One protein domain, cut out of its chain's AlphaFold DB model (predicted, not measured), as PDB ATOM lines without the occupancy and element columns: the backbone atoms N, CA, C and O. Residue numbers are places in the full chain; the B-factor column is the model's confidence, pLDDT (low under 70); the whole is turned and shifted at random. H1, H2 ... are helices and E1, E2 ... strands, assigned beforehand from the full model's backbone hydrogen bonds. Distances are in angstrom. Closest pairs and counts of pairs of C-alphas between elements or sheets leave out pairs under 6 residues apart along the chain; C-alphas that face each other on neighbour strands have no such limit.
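AT A GLANCE: This is residues 55 to 177 of the 471 residues of the protein "Vacuolar fusion protein MON1 homolog" of Dracunculus medinensis (UniProt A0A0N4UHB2). A twisted sheet of five strands forms the core as the middle of three layers, with H2 running across one face and H3 slantwise over the other. H4 follows H3 past one end of the strands, while H1 lies off the sheet toward the opposite end, before E1. The printed part has 123 residues with four named helices and five named strands, in the order H1 E1 E2 H2 E3 E4 E5 H3 H4; the sheet runs E2 E1 E5 E4 E3, all antiparallel, and the class is mixed, helices and strands. The whole is compact, with a radius of gyration of the C-alphas of 14.2 A and spans of 42 by 33 by 25 A.

IN THESE COORDINATES: Across the sheet come E2, residues 76 to 79, 7.2 A; E1, residues 65 to 71, 20.5 A; E5, residues 126 to 132, 19.9 A; E4, residues 116 to 123, 22.9 A; and E3, residues 110 to 113, 10.4 A. H2, residues 88 to 102, is 21.0 A long, and H3, residues 138 to 152, is 22.3 A. H1, residues 55 to 62, is 10.8 A long and begins at C-alpha 55 (38.679, 84.618, -32.456). H4, residues 155 to 165, is 15.5 A long and ends at C-alpha 165 (32.945, 120.556, -30.357).

HOW THE PARTS SIT: E1 and E5 are antiparallel at 167 degrees, with N 68 and O 129 at 2.8 A. E5 and E4, a hairpin, have N 128 and O 121 at 2.9 A; E4 and E3, also a hairpin, have N 111 and O 118 at 2.8 A. With E5 these make a meander, E3 E4 E5, each strand the antiparallel neighbour of the one before. The hairpin of E1 and E2 has N 69 and O 78 at 2.8 A. H2 is on the sheet at a height of 9.3 A, across the strands at 75 degrees to E1 on the local plane; the closest C-alphas of H2 and E2 are those of Thr 91 and Pro 76, 6.1 A. H3 is on the opposite face at a height of 9.2 A, slantwise at 40 degrees to E5 on the local plane; the closest C-alphas of H3 and E5 are those of Ile 142 and Ile 128, 6.6 A. H3 and H4 are close but not clearly touching, the C-alphas of Leu 150 and Leu 158 being 7.9 A apart, and only just about perpendicular at 71 degrees. H1 and H4 are not on the sheet, and they are apart. Every O i to N i+4 pair is within hydrogen-bond range in H1 and H2, against 10 of 11 in H3 and 6 of 7 in H4.

THE WHOLE: The C-alphas farthest apart, those of Gly 114 and Leu 164, are 42.8 A apart. The printed part has no cut, and no link is long. Residues 166 to 177 hold no named element. Mean pLDDT of the printed part is 92.6; residues 135 to 137 are under 70.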
ATOM      1  N   LEU A  55      37.976  84.980 -33.690       85.83
ATOM      2  CA  LEU A  55      38.679  84.618 -32.456       85.83
ATOM      3  C   LEU A  55      38.445  85.665 -31.362       85.83
ATOM      4  O   LEU A  55      38.210  85.308 -30.205       85.83
ATOM      5  N   PHE A  56      38.500  86.947 -31.722       85.28
ATOM      6  CA  PHE A  56      38.269  88.043 -30.789       85.28
ATOM      7  C   PHE A  56      36.830  88.041 -30.264       85.28
ATOM      8  O   PHE A  56      36.623  88.066 -29.049       85.28
ATOM      9  N   LEU A  57      35.836  87.907 -31.146       85.42
ATOM     10  CA  LEU A  57      34.430  87.791 -30.758       85.42
ATOM     11  C   LEU A  57      34.170  86.535 -29.915       85.42
ATOM     12  O   LEU A  57      33.419  86.598 -28.942       85.42
ATOM     13  N   ASN A  58      34.841  85.417 -30.208       88.06
ATOM     14  CA  ASN A  58      34.774  84.211 -29.383       88.06
ATOM     15  C   ASN A  58      35.326  84.459 -27.972       88.06
ATOM     16  O   ASN A  58      34.656  84.114 -26.995       88.06
ATOM     17  N   LYS A  59      36.487  85.115 -27.836       87.22
ATOM     18  CA  LYS A  59      37.043  85.510 -26.528       87.22
ATOM     19  C   LYS A  59      36.105  86.471 -25.787       87.22
ATOM     20  O   LYS A  59      35.837  86.273 -24.603       87.22
ATOM     21  N   LEU A  60      35.556  87.468 -26.483       87.31
ATOM     22  CA  LEU A  60      34.591  88.416 -25.923       87.31
ATOM     23  C   LEU A  60      33.334  87.698 -25.415       87.31
ATOM     24  O   LEU A  60      32.856  87.991 -24.320       87.31
ATOM     25  N   SER A  61      32.847  86.707 -26.166       86.46
ATOM     26  CA  SER A  61      31.675  85.915 -25.793       86.46
ATOM     27  C   SER A  61      31.895  85.100 -24.515       86.46
ATOM     28  O   SER A  61      30.946  84.874 -23.770       86.46
ATOM     29  N   GLN A  62      33.125  84.685 -24.208       88.28
ATOM     30  CA  GLN A  62      33.429  83.880 -23.020       88.28
ATOM     31  C   GLN A  62      33.465  84.699 -21.721       88.28
ATOM     32  O   GLN A  62      33.448  84.118 -20.636       88.28
ATOM     33  N   ARG A  63      33.474  86.037 -21.796       88.83
ATOM     34  CA  ARG A  63      33.507  86.894 -20.602       88.83
ATOM     35  C   ARG A  63      32.189  86.825 -19.829       88.83
ATOM     36  O   ARG A  63      31.100  86.841 -20.397       88.83
ATOM     37  N   GLU A  64      32.292  86.798 -18.501       87.72
ATOM     38  CA  GLU A  64      31.126  86.823 -17.603       87.72
ATOM     39  C   GLU A  64      30.492  88.217 -17.476       87.72
ATOM     40  O   GLU A  64      29.341  88.336 -17.050       87.72
ATOM     41  N   PHE A  65      31.269  89.263 -17.773       90.48
ATOM     42  CA  PHE A  65      30.913  90.663 -17.570       90.48
ATOM     43  C   PHE A  65      31.727  91.557 -18.510       90.48
ATOM     44  O   PHE A  65      32.963  91.503 -18.496       90.48
ATOM     45  N   THR A  66      31.032  92.397 -19.268       93.21
ATOM     46  CA  THR A  66      31.623  93.343 -20.219       93.21
ATOM     47  C   THR A  66      30.863  94.664 -20.165       93.21
ATOM     48  O   THR A  66      29.637  94.673 -20.105       93.21
ATOM     49  N   VAL A  67      31.587  95.778 -20.200       95.21
ATOM     50  CA  VAL A  67      31.049  97.143 -20.239       95.21
ATOM     51  C   VAL A  67      31.555  97.848 -21.486       95.21
ATOM     52  O   VAL A  67      32.752  97.794 -21.773       95.21
ATOM     53  N   PHE A  68      30.646  98.541 -22.164       96.73
ATOM     54  CA  PHE A  68      30.923  99.494 -23.226       96.73
ATOM     55  C   PHE A  68      30.357 100.858 -22.837       96.73
ATOM     56  O   PHE A  68      29.194 100.975 -22.448       96.73
ATOM     57  N   LEU A  69      31.181 101.886 -22.975       97.62
ATOM     58  CA  LEU A  69      30.790 103.285 -22.941       97.62
ATOM     59  C   LEU A  69      31.129 103.874 -24.305       97.62
ATOM     60  O   LEU A  69      32.259 103.752 -24.778       97.62
ATOM     61  N   LEU A  70      30.156 104.513 -24.932       97.48
ATOM     62  CA  LEU A  70      30.288 105.075 -26.267       97.48
ATOM     63  C   LEU A  70      29.519 106.397 -26.360       97.48
ATOM     64  O   LEU A  70      28.656 106.687 -25.529       97.48
ATOM     65  N   SER A  71      29.848 107.212 -27.357       96.67
ATOM     66  CA  SER A  71      29.074 108.415 -27.664       96.67
ATOM     67  C   SER A  71      27.802 108.079 -28.447       96.67
ATOM     68  O   SER A  71      27.678 106.998 -29.029       96.67
ATOM     69  N   GLU A  72      26.883 109.038 -28.540       96.14
ATOM     70  CA  GLU A  72      25.656 108.926 -29.347       96.14
ATOM     71  C   GLU A  72      25.890 108.645 -30.836       96.14
ATOM     72  O   GLU A  72      25.016 108.095 -31.499       96.14
ATOM     73  N   VAL A  73      27.068 108.973 -31.376       95.33
ATOM     74  CA  VAL A  73      27.432 108.644 -32.767       95.33
ATOM     75  C   VAL A  73      28.083 107.263 -32.909       95.33
ATOM     76  O   VAL A  73      28.566 106.918 -33.985       95.33
ATOM     77  N   GLY A  74      28.149 106.479 -31.829       96.27
ATOM     78  CA  GLY A  74      28.671 105.112 -31.839       96.27
ATOM     79  C   GLY A  74      30.179 105.001 -31.629       96.27
ATOM     80  O   GLY A  74      30.720 103.899 -31.736       96.27
ATOM     81  N   LYS A  75      30.875 106.107 -31.321       95.46
ATOM     82  CA  LYS A  75      32.322 106.066 -31.076       95.46
ATOM     83  C   LYS A  75      32.616 105.427 -29.717       95.46
ATOM     84  O   LYS A  75      32.058 105.891 -28.722       95.46
ATOM     85  N   PRO A  76      33.508 104.430 -29.646       96.03
ATOM     86  CA  PRO A  76      33.912 103.830 -28.383       96.03
ATOM     87  C   PRO A  76      34.691 104.846 -27.538       96.03
ATOM     88  O   PRO A  76      35.626 105.484 -28.021       96.03
ATOM     89  N   ILE A  77      34.288 105.002 -26.277       95.47
ATOM     90  CA  ILE A  77      34.964 105.839 -25.274       95.47
ATOM     91  C   ILE A  77      35.718 104.952 -24.281       95.47
ATOM     92  O   ILE A  77      36.839 105.279 -23.916       95.47
ATOM     93  N   TYR A  78      35.117 103.845 -23.848       96.28
ATOM     94  CA  TYR A  78      35.749 102.860 -22.971       96.28
ATOM     95  C   TYR A  78      35.157 101.476 -23.226       96.28
ATOM     96  O   TYR A  78      33.935 101.328 -23.353       96.28
ATOM     97  N   ALA A  79      36.008 100.454 -23.233       95.04
ATOM     98  CA  ALA A  79      35.598  99.064 -23.198       95.04
ATOM     99  C   ALA A  79      36.342  98.319 -22.082       95.04
ATOM    100  O   ALA A  79      37.563  98.323 -22.000       95.04
ATOM    101  N   SER A  80      35.622  97.564 -21.251       92.99
ATOM    102  CA  SER A  80      36.250  96.766 -20.173       92.99
ATOM    103  C   SER A  80      37.178  95.637 -20.664       92.99
ATOM    104  O   SER A  80      37.833  94.962 -19.866       92.99
ATOM    105  N   CYS A  81      37.186  95.372 -21.972       90.02
ATOM    106  CA  CYS A  81      38.105  94.459 -22.647       90.02
ATOM    107  C   CYS A  81      39.274  95.172 -23.348       90.02
ATOM    108  O   CYS A  81      40.091  94.495 -23.974       90.02
ATOM    109  N   GLY A  82      39.351  96.503 -23.244       88.59
ATOM    110  CA  GLY A  82      40.211  97.350 -24.070       88.59
ATOM    111  C   GLY A  82      39.872  97.215 -25.553       88.59
ATOM    112  O   GLY A  82      38.785  96.740 -25.896       88.59
ATOM    113  N   HIS A  83      40.844  97.543 -26.409       88.44
ATOM    114  CA  HIS A  83      40.753  97.389 -27.867       88.44
ATOM    115  C   HIS A  83      39.591  98.203 -28.462       88.44
ATOM    116  O   HIS A  83      38.806  97.723 -29.283       88.44
ATOM    117  N   GLU A  84      39.416  99.440 -27.984       89.62
ATOM    118  CA  GLU A  84      38.344 100.337 -28.412       89.62
ATOM    119  C   GLU A  84      38.345 100.545 -29.931       89.62
ATOM    120  O   GLU A  84      37.276 100.644 -30.528       89.62
ATOM    121  N   GLU A  85      39.513 100.589 -30.576       86.82
ATOM    122  CA  GLU A  85      39.621 100.810 -32.023       86.82
ATOM    123  C   GLU A  85      39.049  99.634 -32.826       86.82
ATOM    124  O   GLU A  85      38.309  99.835 -33.792       86.82
ATOM    125  N   GLU A  86      39.298  98.409 -32.377       87.83
ATOM    126  CA  GLU A  86      38.821  97.171 -32.990       87.83
ATOM    127  C   GLU A  86      37.320  96.938 -32.745       87.83
ATOM    128  O   GLU A  86      36.646  96.249 -33.513       87.83
ATOM    129  N   LEU A  87      36.758  97.557 -31.705       90.03
ATOM    130  CA  LEU A  87      35.353  97.425 -31.312       90.03
ATOM    131  C   LEU A  87      34.398  98.400 -32.016       90.03
ATOM    132  O   LEU A  87      33.195  98.358 -31.746       90.03
ATOM    133  N   CYS A  88      34.886  99.245 -32.931       92.31
ATOM    134  CA  CYS A  88      34.078 100.279 -33.592       92.31
ATOM    135  C   CYS A  88      32.809  99.734 -34.272       92.31
ATOM    136  O   CYS A  88      31.757 100.372 -34.227       92.31
ATOM    137  N   SER A  89      32.885  98.557 -34.902       92.85
ATOM    138  CA  SER A  89      31.732  97.925 -35.558       92.85
ATOM    139  C   SER A  89      30.669  97.485 -34.545       92.85
ATOM    140  O   SER A  89      29.473  97.692 -34.764       92.85
ATOM    141  N   LEU A  90      31.098  96.937 -33.406       93.56
ATOM    142  CA  LEU A  90      30.213  96.494 -32.336       93.56
ATOM    143  C   LEU A  90      29.567  97.681 -31.609       93.56
ATOM    144  O   LEU A  90      28.370  97.641 -31.330       93.56
ATOM    145  N   THR A  91      30.313  98.754 -31.331       96.01
ATOM    146  CA  THR A  91      29.745  99.949 -30.690       96.01
ATOM    147  C   THR A  91      28.792 100.701 -31.612       96.01
ATOM    148  O   THR A  91      27.758 101.170 -31.144       96.01
ATOM    149  N   ALA A  92      29.061 100.743 -32.921       96.31
ATOM    150  CA  ALA A  92      28.110 101.268 -33.901       96.31
ATOM    151  C   ALA A  92      26.803 100.453 -33.932       96.31
ATOM    152  O   ALA A  92      25.716 101.026 -34.005       96.31
ATOM    153  N   LEU A  93      26.886  99.123 -33.810       96.76
ATOM    154  CA  LEU A  93      25.704  98.261 -33.722       96.76
ATOM    155  C   LEU A  93      24.909  98.498 -32.428       96.76
ATOM    156  O   LEU A  93      23.688  98.636 -32.479       96.76
ATOM    157  N   ILE A  94      25.591  98.583 -31.280       97.59
ATOM    158  CA  ILE A  94      24.969  98.919 -29.987       97.59
ATOM    159  C   ILE A  94      24.237 100.257 -30.087       97.59
ATOM    160  O   ILE A  94      23.072 100.350 -29.707       97.59
ATOM    161  N   GLN A  95      24.905 101.277 -30.630       97.80
ATOM    162  CA  GLN A  95      24.309 102.588 -30.846       97.80
ATOM    163  C   GLN A  95      23.074 102.497 -31.740       97.80
ATOM    164  O   GLN A  95      22.036 103.050 -31.390       97.80
ATOM    165  N   THR A  96      23.144 101.736 -32.834       98.23
ATOM    166  CA  THR A  96      22.009 101.550 -33.746       98.23
ATOM    167  C   THR A  96      20.801 100.972 -33.012       98.23
ATOM    168  O   THR A  96      19.696 101.478 -33.178       98.23
ATOM    169  N   PHE A  97      20.984  99.954 -32.163       97.91
ATOM    170  CA  PHE A  97      19.875  99.386 -31.388       97.91
ATOM    171  C   PHE A  97      19.220 100.404 -30.454       97.91
ATOM    172  O   PHE A  97      17.993 100.465 -30.391       97.91
ATOM    173  N   VAL A  98      20.026 101.202 -29.754       97.90
ATOM    174  CA  VAL A  98      19.526 102.223 -28.825       97.90
ATOM    175  C   VAL A  98      18.772 103.319 -29.587       97.90
ATOM    176  O   VAL A  98      17.623 103.602 -29.259       97.90
ATOM    177  N   MET A  99      19.348 103.852 -30.668       97.16
ATOM    178  CA  MET A  99      18.716 104.920 -31.457       97.16
ATOM    179  C   MET A  99      17.466 104.457 -32.217       97.16
ATOM    180  O   MET A  99      16.551 105.248 -32.443       97.16
ATOM    181  N   VAL A 100      17.393 103.185 -32.627       97.57
ATOM    182  CA  VAL A 100      16.175 102.631 -33.245       97.57
ATOM    183  C   VAL A 100      15.022 102.615 -32.244       97.57
ATOM    184  O   VAL A 100      13.917 103.004 -32.614       97.57
ATOM    185  N   ALA A 101      15.262 102.227 -30.989       97.09
ATOM    186  CA  ALA A 101      14.225 102.286 -29.959       97.09
ATOM    187  C   ALA A 101      13.760 103.731 -29.704       97.09
ATOM    188  O   ALA A 101      12.559 103.985 -29.667       97.09
ATOM    189  N   GLU A 102      14.690 104.688 -29.648       96.41
ATOM    190  CA  GLU A 102      14.358 106.114 -29.495       96.41
ATOM    191  C   GLU A 102      13.538 106.669 -30.660       96.41
ATOM    192  O   GLU A 102      12.658 107.505 -30.457       96.41
ATOM    193  N   SER A 103      13.749 106.162 -31.880       96.80
ATOM    194  CA  SER A 103      12.919 106.525 -33.036       96.80
ATOM    195  C   SER A 103      11.448 106.108 -32.891       96.80
ATOM    196  O   SER A 103      10.593 106.605 -33.625       96.80
ATOM    197  N   TRP A 104      11.147 105.212 -31.947       97.18
ATOM    198  CA  TRP A 104       9.794 104.789 -31.584       97.18
ATOM    199  C   TRP A 104       9.238 105.528 -30.362       97.18
ATOM    200  O   TRP A 104       8.207 105.113 -29.841       97.18
ATOM    201  N   GLU A 105       9.900 106.599 -29.907       96.49
ATOM    202  CA  GLU A 105       9.582 107.302 -28.652       96.49
ATOM    203  C   GLU A 105       9.673 106.380 -27.416       96.49
ATOM    204  O   GLU A 105       9.007 106.601 -26.405       96.49
ATOM    205  N   ASP A 106      10.516 105.343 -27.496       97.48
ATOM    206  CA  ASP A 106      10.766 104.371 -26.429       97.48
ATOM    207  C   ASP A 106      12.264 104.324 -26.077       97.48
ATOM    208  O   ASP A 106      13.118 104.853 -26.785       97.48
ATOM    209  N   SER A 107      12.614 103.704 -24.955       95.25
ATOM    210  CA  SER A 107      13.998 103.542 -24.509       95.25
ATOM    211  C   SER A 107      14.357 102.068 -24.416       95.25
ATOM    212  O   SER A 107      13.726 101.295 -23.695       95.25
ATOM    213  N   LEU A 108      15.430 101.667 -25.098       96.25
ATOM    214  CA  LEU A 108      15.955 100.315 -24.959       96.25
ATOM    215  C   LEU A 108      16.585 100.149 -23.569       96.25
ATOM    216  O   LEU A 108      17.637 100.716 -23.298       96.25
ATOM    217  N   ILE A 109      15.952  99.356 -22.700       94.01
ATOM    218  CA  ILE A 109      16.450  99.098 -21.336       94.01
ATOM    219  C   ILE A 109      17.283  97.818 -21.293       94.01
ATOM    220  O   ILE A 109      18.390  97.802 -20.759       94.01
ATOM    221  N   ASN A 110      16.758  96.715 -21.831       93.41
ATOM    222  CA  ASN A 110      17.438  95.428 -21.787       93.41
ATOM    223  C   ASN A 110      17.095  94.519 -22.975       93.41
ATOM    224  O   ASN A 110      16.032  94.617 -23.580       93.41
ATOM    225  N   MET A 111      18.020  93.612 -23.276       92.79
ATOM    226  CA  MET A 111      17.852  92.468 -24.164       92.79
ATOM    227  C   MET A 111      18.330  91.212 -23.437       92.79
ATOM    228  O   MET A 111      19.280  91.247 -22.654       92.79
ATOM    229  N   CYS A 112      17.694  90.079 -23.717       91.13
ATOM    230  CA  CYS A 112      18.075  88.792 -23.148       91.13
ATOM    231  C   CYS A 112      18.135  87.733 -24.250       91.13
ATOM    232  O   CYS A 112      17.232  87.646 -25.081       91.13
ATOM    233  N   SER A 113      19.177  86.902 -24.237       91.21
ATOM    234  CA  SER A 113      19.311  85.745 -25.126       91.21
ATOM    235  C   SER A 113      19.976  84.588 -24.385       91.21
ATOM    236  O   SER A 113      21.156  84.645 -24.042       91.21
ATOM    237  N   GLY A 114      19.215  83.531 -24.092       89.53
ATOM    238  CA  GLY A 114      19.699  82.422 -23.268       89.53
ATOM    239  C   GLY A 114      20.120  82.897 -21.873       89.53
ATOM    240  O   GLY A 114      19.301  83.419 -21.125       89.53
ATOM    241  N   ASN A 115      21.397  82.713 -21.529       88.64
ATOM    242  CA  ASN A 115      21.994  83.199 -20.280       88.64
ATOM    243  C   ASN A 115      22.692  84.563 -20.418       88.64
ATOM    244  O   ASN A 115      23.395  84.969 -19.499       88.64
ATOM    245  N   LEU A 116      22.560  85.235 -21.564       90.45
ATOM    246  CA  LEU A 116      23.141  86.546 -21.814       90.45
ATOM    247  C   LEU A 116      22.107  87.630 -21.514       90.45
ATOM    248  O   LEU A 116      21.062  87.683 -22.164       90.45
ATOM    249  N   TYR A 117      22.429  88.511 -20.576       91.91
ATOM    250  CA  TYR A 117      21.632  89.682 -20.239       91.91
ATOM    251  C   TYR A 117      22.412  90.927 -20.639       91.91
ATOM    252  O   TYR A 117      23.567  91.098 -20.247       91.91
ATOM    253  N   ILE A 118      21.785  91.783 -21.433       93.79
ATOM    254  CA  ILE A 118      22.375  93.013 -21.942       93.79
ATOM    255  C   ILE A 118      21.494  94.154 -21.465       93.79
ATOM    256  O   ILE A 118      20.309  94.173 -21.779       93.79
ATOM    257  N   ALA A 119      22.053  95.090 -20.709       94.73
ATOM    258  CA  ALA A 119      21.368  96.316 -20.330       94.73
ATOM    259  C   ALA A 119      21.969  97.505 -21.066       94.73
ATOM    260  O   ALA A 119      23.184  97.574 -21.268       94.73
ATOM    261  N   PHE A 120      21.106  98.443 -21.419       96.27
ATOM    262  CA  PHE A 120      21.447  99.664 -22.120       96.27
ATOM    263  C   PHE A 120      20.942 100.855 -21.310       96.27
ATOM    264  O   PHE A 120      19.917 100.790 -20.634       96.27
ATOM    265  N   SER A 121      21.673 101.959 -21.371       96.53
ATOM    266  CA  SER A 121      21.195 103.242 -20.879       96.53
ATOM    267  C   SER A 121      21.740 104.341 -21.760       96.53
ATOM    268  O   SER A 121      22.954 104.529 -21.866       96.53
ATOM    269  N   HIS A 122      20.818 105.069 -22.376       97.45
ATOM    270  CA  HIS A 122      21.104 106.335 -23.017       97.45
ATOM    271  C   HIS A 122      21.002 107.456 -21.983       97.45
ATOM    272  O   HIS A 122      20.001 107.603 -21.284       97.45
ATOM    273  N   ARG A 123      22.092 108.207 -21.837       95.56
ATOM    274  CA  ARG A 123      22.201 109.408 -21.009       95.56
ATOM    275  C   ARG A 123      22.960 110.428 -21.828       95.56
ATOM    276  O   ARG A 123      24.176 110.554 -21.658       95.56
ATOM    277  N   GLY A 124      22.251 111.083 -22.748       93.08
ATOM    278  CA  GLY A 124      22.851 111.995 -23.719       93.08
ATOM    279  C   GLY A 124      23.898 112.905 -23.068       93.08
ATOM    280  O   GLY A 124      23.603 113.523 -22.035       93.08
ATOM    281  N   PRO A 125      25.151 112.916 -23.567       95.97
ATOM    282  CA  PRO A 125      25.634 112.428 -24.872       95.97
ATOM    283  C   PRO A 125      26.255 111.008 -24.863       95.97
ATOM    284  O   PRO A 125      27.045 110.659 -25.747       95.97
ATOM    285  N   LEU A 126      25.975 110.198 -23.839       97.74
ATOM    286  CA  LEU A 126      26.601 108.893 -23.611       97.74
ATOM    287  C   LEU A 126      25.603 107.743 -23.760       97.74
ATOM    288  O   LEU A 126      24.458 107.825 -23.318       97.74
ATOM    289  N   ILE A 127      26.076 106.625 -24.303       98.10
ATOM    290  CA  ILE A 127      25.382 105.338 -24.277       98.10
ATOM    291  C   ILE A 127      26.256 104.357 -23.493       98.10
ATOM    292  O   ILE A 127      27.448 104.197 -23.765       98.10
ATOM    293  N   ILE A 128      25.656 103.703 -22.502       97.79
ATOM    294  CA  ILE A 128      26.291 102.674 -21.679       97.79
ATOM    295  C   ILE A 128      25.618 101.344 -21.990       97.79
ATOM    296  O   ILE A 128      24.393 101.242 -21.946       97.79
ATOM    297  N   CYS A 129      26.417 100.320 -22.272       96.59
ATOM    298  CA  CYS A 129      25.961  98.951 -22.472       96.59
ATOM    299  C   CYS A 129      26.731  98.016 -21.537       96.59
ATOM    300  O   CYS A 129      27.962  98.027 -21.512       96.59
ATOM    301  N   ILE A 130      26.012  97.213 -20.755       95.11
ATOM    302  CA  ILE A 130      26.598  96.222 -19.850       95.11
ATOM    303  C   ILE A 130      26.046  94.848 -20.202       95.11
ATOM    304  O   ILE A 130      24.836  94.636 -20.226       95.11
ATOM    305  N   ILE A 131      26.952  93.906 -20.437       93.05
ATOM    306  CA  ILE A 131      26.660  92.522 -20.792       93.05
ATOM    307  C   ILE A 131      27.085  91.624 -19.637       93.05
ATOM    308  O   ILE A 131      28.238  91.675 -19.206       93.05
ATOM    309  N   VAL A 132      26.178  90.774 -19.158       91.01
ATOM    310  CA  VAL A 132      26.434  89.824 -18.068       91.01
ATOM    311  C   VAL A 132      25.860  88.446 -18.361       91.01
ATOM    312  O   VAL A 132      24.885  88.300 -19.097       91.01
ATOM    313  N   ARG A 133      26.459  87.423 -17.745       87.56
ATOM    314  CA  ARG A 133      26.003  86.024 -17.838       87.56
ATOM    315  C   ARG A 133      25.245  85.510 -16.605       87.56
ATOM    316  O   ARG A 133      24.880  84.340 -16.546       87.56
ATOM    317  N   ASP A 134      25.036  86.370 -15.611       76.23
ATOM    318  CA  ASP A 134      24.327  86.061 -14.366       76.23
ATOM    319  C   ASP A 134      23.257  87.124 -14.100       76.23
ATOM    320  O   ASP A 134      23.418  88.281 -14.488       76.23
ATOM    321  N   ASN A 135      22.179  86.741 -13.419       64.42
ATOM    322  CA  ASN A 135      21.076  87.633 -13.082       64.42
ATOM    323  C   ASN A 135      21.522  88.596 -11.965       64.42
ATOM    324  O   ASN A 135      21.463  88.272 -10.773       64.42
ATOM    325  N   CYS A 136      22.046  89.760 -12.352       66.26
ATOM    326  CA  CYS A 136      22.496  90.809 -11.442       66.26
ATOM    327  C   CYS A 136      21.767  92.136 -11.705       66.26
ATOM    328  O   CYS A 136      21.210  92.358 -12.774       66.26
ATOM    329  N   LEU A 137      21.763  93.023 -10.705       69.47
ATOM    330  CA  LEU A 137      21.178  94.362 -10.813       69.47
ATOM    331  C   LEU A 137      22.023  95.216 -11.774       69.47
ATOM    332  O   LEU A 137      23.057  95.755 -11.379       69.47
ATOM    333  N   LEU A 138      21.627  95.297 -13.044       79.03
ATOM    334  CA  LEU A 138      22.394  95.995 -14.084       79.03
ATOM    335  C   LEU A 138      22.301  97.521 -13.975       79.03
ATOM    336  O   LEU A 138      23.313  98.196 -14.159       79.03
ATOM    337  N   ASP A 139      21.150  98.055 -13.565       83.20
ATOM    338  CA  ASP A 139      20.916  99.505 -13.473       83.20
ATOM    339  C   ASP A 139      21.909 100.203 -12.538       83.20
ATOM    340  O   ASP A 139      22.436 101.273 -12.840       83.20
ATOM    341  N   THR A 140      22.251  99.563 -11.418       83.42
ATOM    342  CA  THR A 140      23.226 100.099 -10.462       83.42
ATOM    343  C   THR A 140      24.656 100.089 -10.998       83.42
ATOM    344  O   THR A 140      25.446 100.947 -10.609       83.42
ATOM    345  N   HIS A 141      25.005  99.148 -11.885       88.89
ATOM    346  CA  HIS A 141      26.311  99.150 -12.551       88.89
ATOM    347  C   HIS A 141      26.379 100.267 -13.595       88.89
ATOM    348  O   HIS A 141      27.384 100.969 -13.664       88.89
ATOM    349  N   ILE A 142      25.301 100.469 -14.358       93.26
ATOM    350  CA  ILE A 142      25.175 101.578 -15.311       93.26
ATOM    351  C   ILE A 142      25.339 102.919 -14.587       93.26
ATOM    352  O   ILE A 142      26.144 103.755 -15.000       93.26
ATOM    353  N   ASP A 143      24.622 103.102 -13.477       92.97
ATOM    354  CA  ASP A 143      24.728 104.299 -12.642       92.97
ATOM    355  C   ASP A 143      26.150 104.535 -12.137       92.97
ATOM    356  O   ASP A 143      26.612 105.676 -12.119       92.97
ATOM    357  N   LEU A 144      26.843 103.474 -11.717       93.37
ATOM    358  CA  LEU A 144      28.207 103.573 -11.213       93.37
ATOM    359  C   LEU A 144      29.179 104.020 -12.307       93.37
ATOM    360  O   LEU A 144      29.983 104.914 -12.061       93.37
ATOM    361  N   VAL A 145      29.075 103.444 -13.510       95.82
ATOM    362  CA  VAL A 145      29.894 103.838 -14.668       95.82
ATOM    363  C   VAL A 145      29.641 105.300 -15.015       95.82
ATOM    364  O   VAL A 145      30.586 106.082 -15.087       95.82
ATOM    365  N   TYR A 146      28.373 105.695 -15.154       97.48
ATOM    366  CA  TYR A 146      28.012 107.076 -15.473       97.48
ATOM    367  C   TYR A 146      28.556 108.060 -14.432       97.48
ATOM    368  O   TYR A 146      29.189 109.054 -14.775       97.48
ATOM    369  N   LYS A 147      28.379 107.764 -13.141       96.84
ATOM    370  CA  LYS A 147      28.859 108.623 -12.051       96.84
ATOM    371  C   LYS A 147      30.387 108.646 -11.953       96.84
ATOM    372  O   LYS A 147      30.949 109.682 -11.607       96.84
ATOM    373  N   GLN A 148      31.069 107.558 -12.308       97.09
ATOM    374  CA  GLN A 148      32.528 107.541 -12.401       97.09
ATOM    375  C   GLN A 148      33.029 108.441 -13.541       97.09
ATOM    376  O   GLN A 148      33.991 109.177 -13.326       97.09
ATOM    377  N   VAL A 149      32.355 108.464 -14.699       97.14
ATOM    378  CA  VAL A 149      32.630 109.443 -15.772       97.14
ATOM    379  C   VAL A 149      32.403 110.863 -15.251       97.14
ATOM    380  O   VAL A 149      33.277 111.722 -15.382       97.14
ATOM    381  N   LEU A 150      31.262 111.091 -14.588       96.87
ATOM    382  CA  LEU A 150      30.914 112.408 -14.069       96.87
ATOM    383  C   LEU A 150      31.917 112.944 -13.053       96.87
ATOM    384  O   LEU A 150      32.094 114.154 -12.976       96.87
ATOM    385  N   SER A 151      32.587 112.070 -12.299       96.53
ATOM    386  CA  SER A 151      33.600 112.490 -11.328       96.53
ATOM    387  C   SER A 151      34.811 113.192 -11.954       96.53
ATOM    388  O   SER A 151      35.440 114.025 -11.297       96.53
ATOM    389  N   VAL A 152      35.100 112.885 -13.226       95.61
ATOM    390  CA  VAL A 152      36.180 113.483 -14.025       95.61
ATOM    391  C   VAL A 152      35.662 114.684 -14.822       95.61
ATOM    392  O   VAL A 152      36.320 115.724 -14.852       95.61
ATOM    393  N   LEU A 153      34.475 114.560 -15.430       94.51
ATOM    394  CA  LEU A 153      33.791 115.614 -16.186       94.51
ATOM    395  C   LEU A 153      32.382 115.821 -15.632       94.51
ATOM    396  O   LEU A 153      31.500 115.006 -15.900       94.51
ATOM    397  N   CYS A 154      32.130 116.916 -14.910       95.05
ATOM    398  CA  CYS A 154      30.778 117.187 -14.416       95.05
ATOM    399  C   CYS A 154      29.772 117.286 -15.578       95.05
ATOM    400  O   CYS A 154      30.140 117.562 -16.723       95.05
ATOM    401  N   ARG A 155      28.479 117.099 -15.294       96.68
ATOM    402  CA  ARG A 155      27.419 117.069 -16.311       96.68
ATOM    403  C   ARG A 155      27.436 118.312 -17.200       96.68
ATOM    404  O   ARG A 155      27.289 118.192 -18.410       96.68
ATOM    405  N   VAL A 156      27.651 119.491 -16.614       94.04
ATOM    406  CA  VAL A 156      27.719 120.757 -17.361       94.04
ATOM    407  C   VAL A 156      28.902 120.762 -18.328       94.04
ATOM    408  O   VAL A 156      28.729 121.110 -19.494       94.04
ATOM    409  N   GLN A 157      30.086 120.325 -17.886       94.39
ATOM    410  CA  GLN A 157      31.250 120.203 -18.764       94.39
ATOM    411  C   GLN A 157      30.995 119.191 -19.881       94.39
ATOM    412  O   GLN A 157      31.198 119.528 -21.045       94.39
ATOM    413  N   LEU A 158      30.492 118.000 -19.540       95.84
ATOM    414  CA  LEU A 158      30.182 116.940 -20.497       95.84
ATOM    415  C   LEU A 158      29.257 117.440 -21.615       95.84
ATOM    416  O   LEU A 158      29.594 117.280 -22.784       95.84
ATOM    417  N   LEU A 159      28.143 118.090 -21.269       96.45
ATOM    418  CA  LEU A 159      27.211 118.655 -22.251       96.45
ATOM    419  C   LEU A 159      27.874 119.759 -23.084       96.45
ATOM    420  O   LEU A 159      27.885 119.687 -24.312       96.45
ATOM    421  N   SER A 160      28.535 120.716 -22.424       95.69
ATOM    422  CA  SER A 160      29.170 121.850 -23.109       95.69
ATOM    423  C   SER A 160      30.250 121.432 -24.115       95.69
ATOM    424  O   SER A 160      30.435 122.095 -25.134       95.69
ATOM    425  N   ILE A 161      30.961 120.325 -23.862       94.88
ATOM    426  CA  ILE A 161      31.970 119.792 -24.783       94.88
ATOM    427  C   ILE A 161      31.310 119.384 -26.100       94.88
ATOM    428  O   ILE A 161      31.808 119.764 -27.159       94.88
ATOM    429  N   PHE A 162      30.201 118.648 -26.050       95.48
ATOM    430  CA  PHE A 162      29.500 118.206 -27.254       95.48
ATOM    431  C   PHE A 162      28.743 119.348 -27.942       95.48
ATOM    432  O   PHE A 162      28.739 119.392 -29.172       95.48
ATOM    433  N   ASP A 163      28.233 120.326 -27.190       94.91
ATOM    434  CA  ASP A 163      27.641 121.543 -27.762       94.91
ATOM    435  C   ASP A 163      28.679 122.380 -28.535       94.91
ATOM    436  O   ASP A 163      28.406 122.881 -29.626       94.91
ATOM    437  N   LEU A 164      29.898 122.521 -27.996       96.20
ATOM    438  CA  LEU A 164      30.954 123.363 -28.579       96.20
ATOM    439  C   LEU A 164      31.804 122.651 -29.640       96.20
ATOM    440  O   LEU A 164      32.299 123.297 -30.567       96.20
ATOM    441  N   LYS A 165      32.064 121.349 -29.477       95.61
ATOM    442  CA  LYS A 165      32.945 120.556 -30.357       95.61
ATOM    443  C   LYS A 165      32.180 119.662 -31.331       95.61
ATOM    444  O   LYS A 165      32.793 119.151 -32.268       95.61
ATOM    445  N   GLY A 166      30.873 119.506 -31.140       93.89
ATOM    446  CA  GLY A 166      29.994 118.680 -31.958       93.89
ATOM    447  C   GLY A 166      29.898 117.217 -31.494       93.89
ATOM    448  O   GLY A 166      30.748 116.732 -30.742       93.89
ATOM    449  N   PRO A 167      28.892 116.474 -32.000       93.39
ATOM    450  CA  PRO A 167      28.557 115.109 -31.566       93.39
ATOM    451  C   PRO A 167      29.653 114.074 -31.867       93.39
ATOM    452  O   PRO A 167      29.712 113.013 -31.250       93.39
ATOM    453  N   SER A 168      30.543 114.368 -32.816       92.71
ATOM    454  CA  SER A 168      31.630 113.479 -33.231       92.71
ATOM    455  C   SER A 168      32.937 113.691 -32.462       92.71
ATOM    456  O   SER A 168      33.938 113.051 -32.800       92.71
ATOM    457  N   PHE A 169      32.962 114.564 -31.450       94.73
ATOM    458  CA  PHE A 169      34.148 114.792 -30.628       94.73
ATOM    459  C   PHE A 169      34.605 113.504 -29.919       94.73
ATOM    460  O   PHE A 169      33.791 112.733 -29.411       94.73
ATOM    461  N   ASP A 170      35.918 113.256 -29.902       92.20
ATOM    462  CA  ASP A 170      36.500 112.090 -29.230       92.20
ATOM    463  C   ASP A 170      36.763 112.397 -27.750       92.20
ATOM    464  O   ASP A 170      37.750 113.044 -27.387       92.20
ATOM    465  N   LEU A 171      35.859 111.924 -26.890       94.67
ATOM    466  CA  LEU A 171      35.900 112.188 -25.453       94.67
ATOM    467  C   LEU A 171      37.074 111.490 -24.738       94.67
ATOM    468  O   LEU A 171      37.463 111.930 -23.655       94.67
ATOM    469  N   ARG A 172      37.696 110.463 -25.343       92.68
ATOM    470  CA  ARG A 172      38.832 109.722 -24.749       92.68
ATOM    471  C   ARG A 172      40.009 110.630 -24.416       92.68
ATOM    472  O   ARG A 172      40.721 110.408 -23.442       92.68
ATOM    473  N   ILE A 173      40.186 111.703 -25.187       91.32
ATOM    474  CA  ILE A 173      41.256 112.685 -24.982       91.32
ATOM    475  C   ILE A 173      41.119 113.389 -23.621       91.32
ATOM    476  O   ILE A 173      42.133 113.715 -23.006       91.32
ATOM    477  N   LEU A 174      39.886 113.607 -23.150       91.97
ATOM    478  CA  LEU A 174      39.594 114.267 -21.871       91.97
ATOM    479  C   LEU A 174      39.448 113.279 -20.708       91.97
ATOM    480  O   LEU A 174      39.616 113.668 -19.558       91.97
ATOM    481  N   LEU A 175      39.163 112.011 -21.006       92.06
ATOM    482  CA  LEU A 175      38.965 110.943 -20.025       92.06
ATOM    483  C   LEU A 175      40.184 110.018 -19.895       92.06
ATOM    484  O   LEU A 175      40.052 108.875 -19.463       92.06
ATOM    485  N   ARG A 176      41.384 110.490 -20.255       84.93
ATOM    486  CA  ARG A 176      42.620 109.702 -20.122       84.93
ATOM    487  C   ARG A 176      42.763 109.168 -18.701       84.93
ATOM    488  O   ARG A 176      42.652 109.930 -17.745       84.93
ATOM    489  N   GLY A 177      43.002 107.864 -18.570       85.79
ATOM    490  CA  GLY A 177      43.170 107.220 -17.269       85.79
ATOM    491  C   GLY A 177      41.891 106.840 -16.530       85.79
ATOM    492  O   GLY A 177      41.942 106.123 -15.527       85.79
TER     493      GLY A 177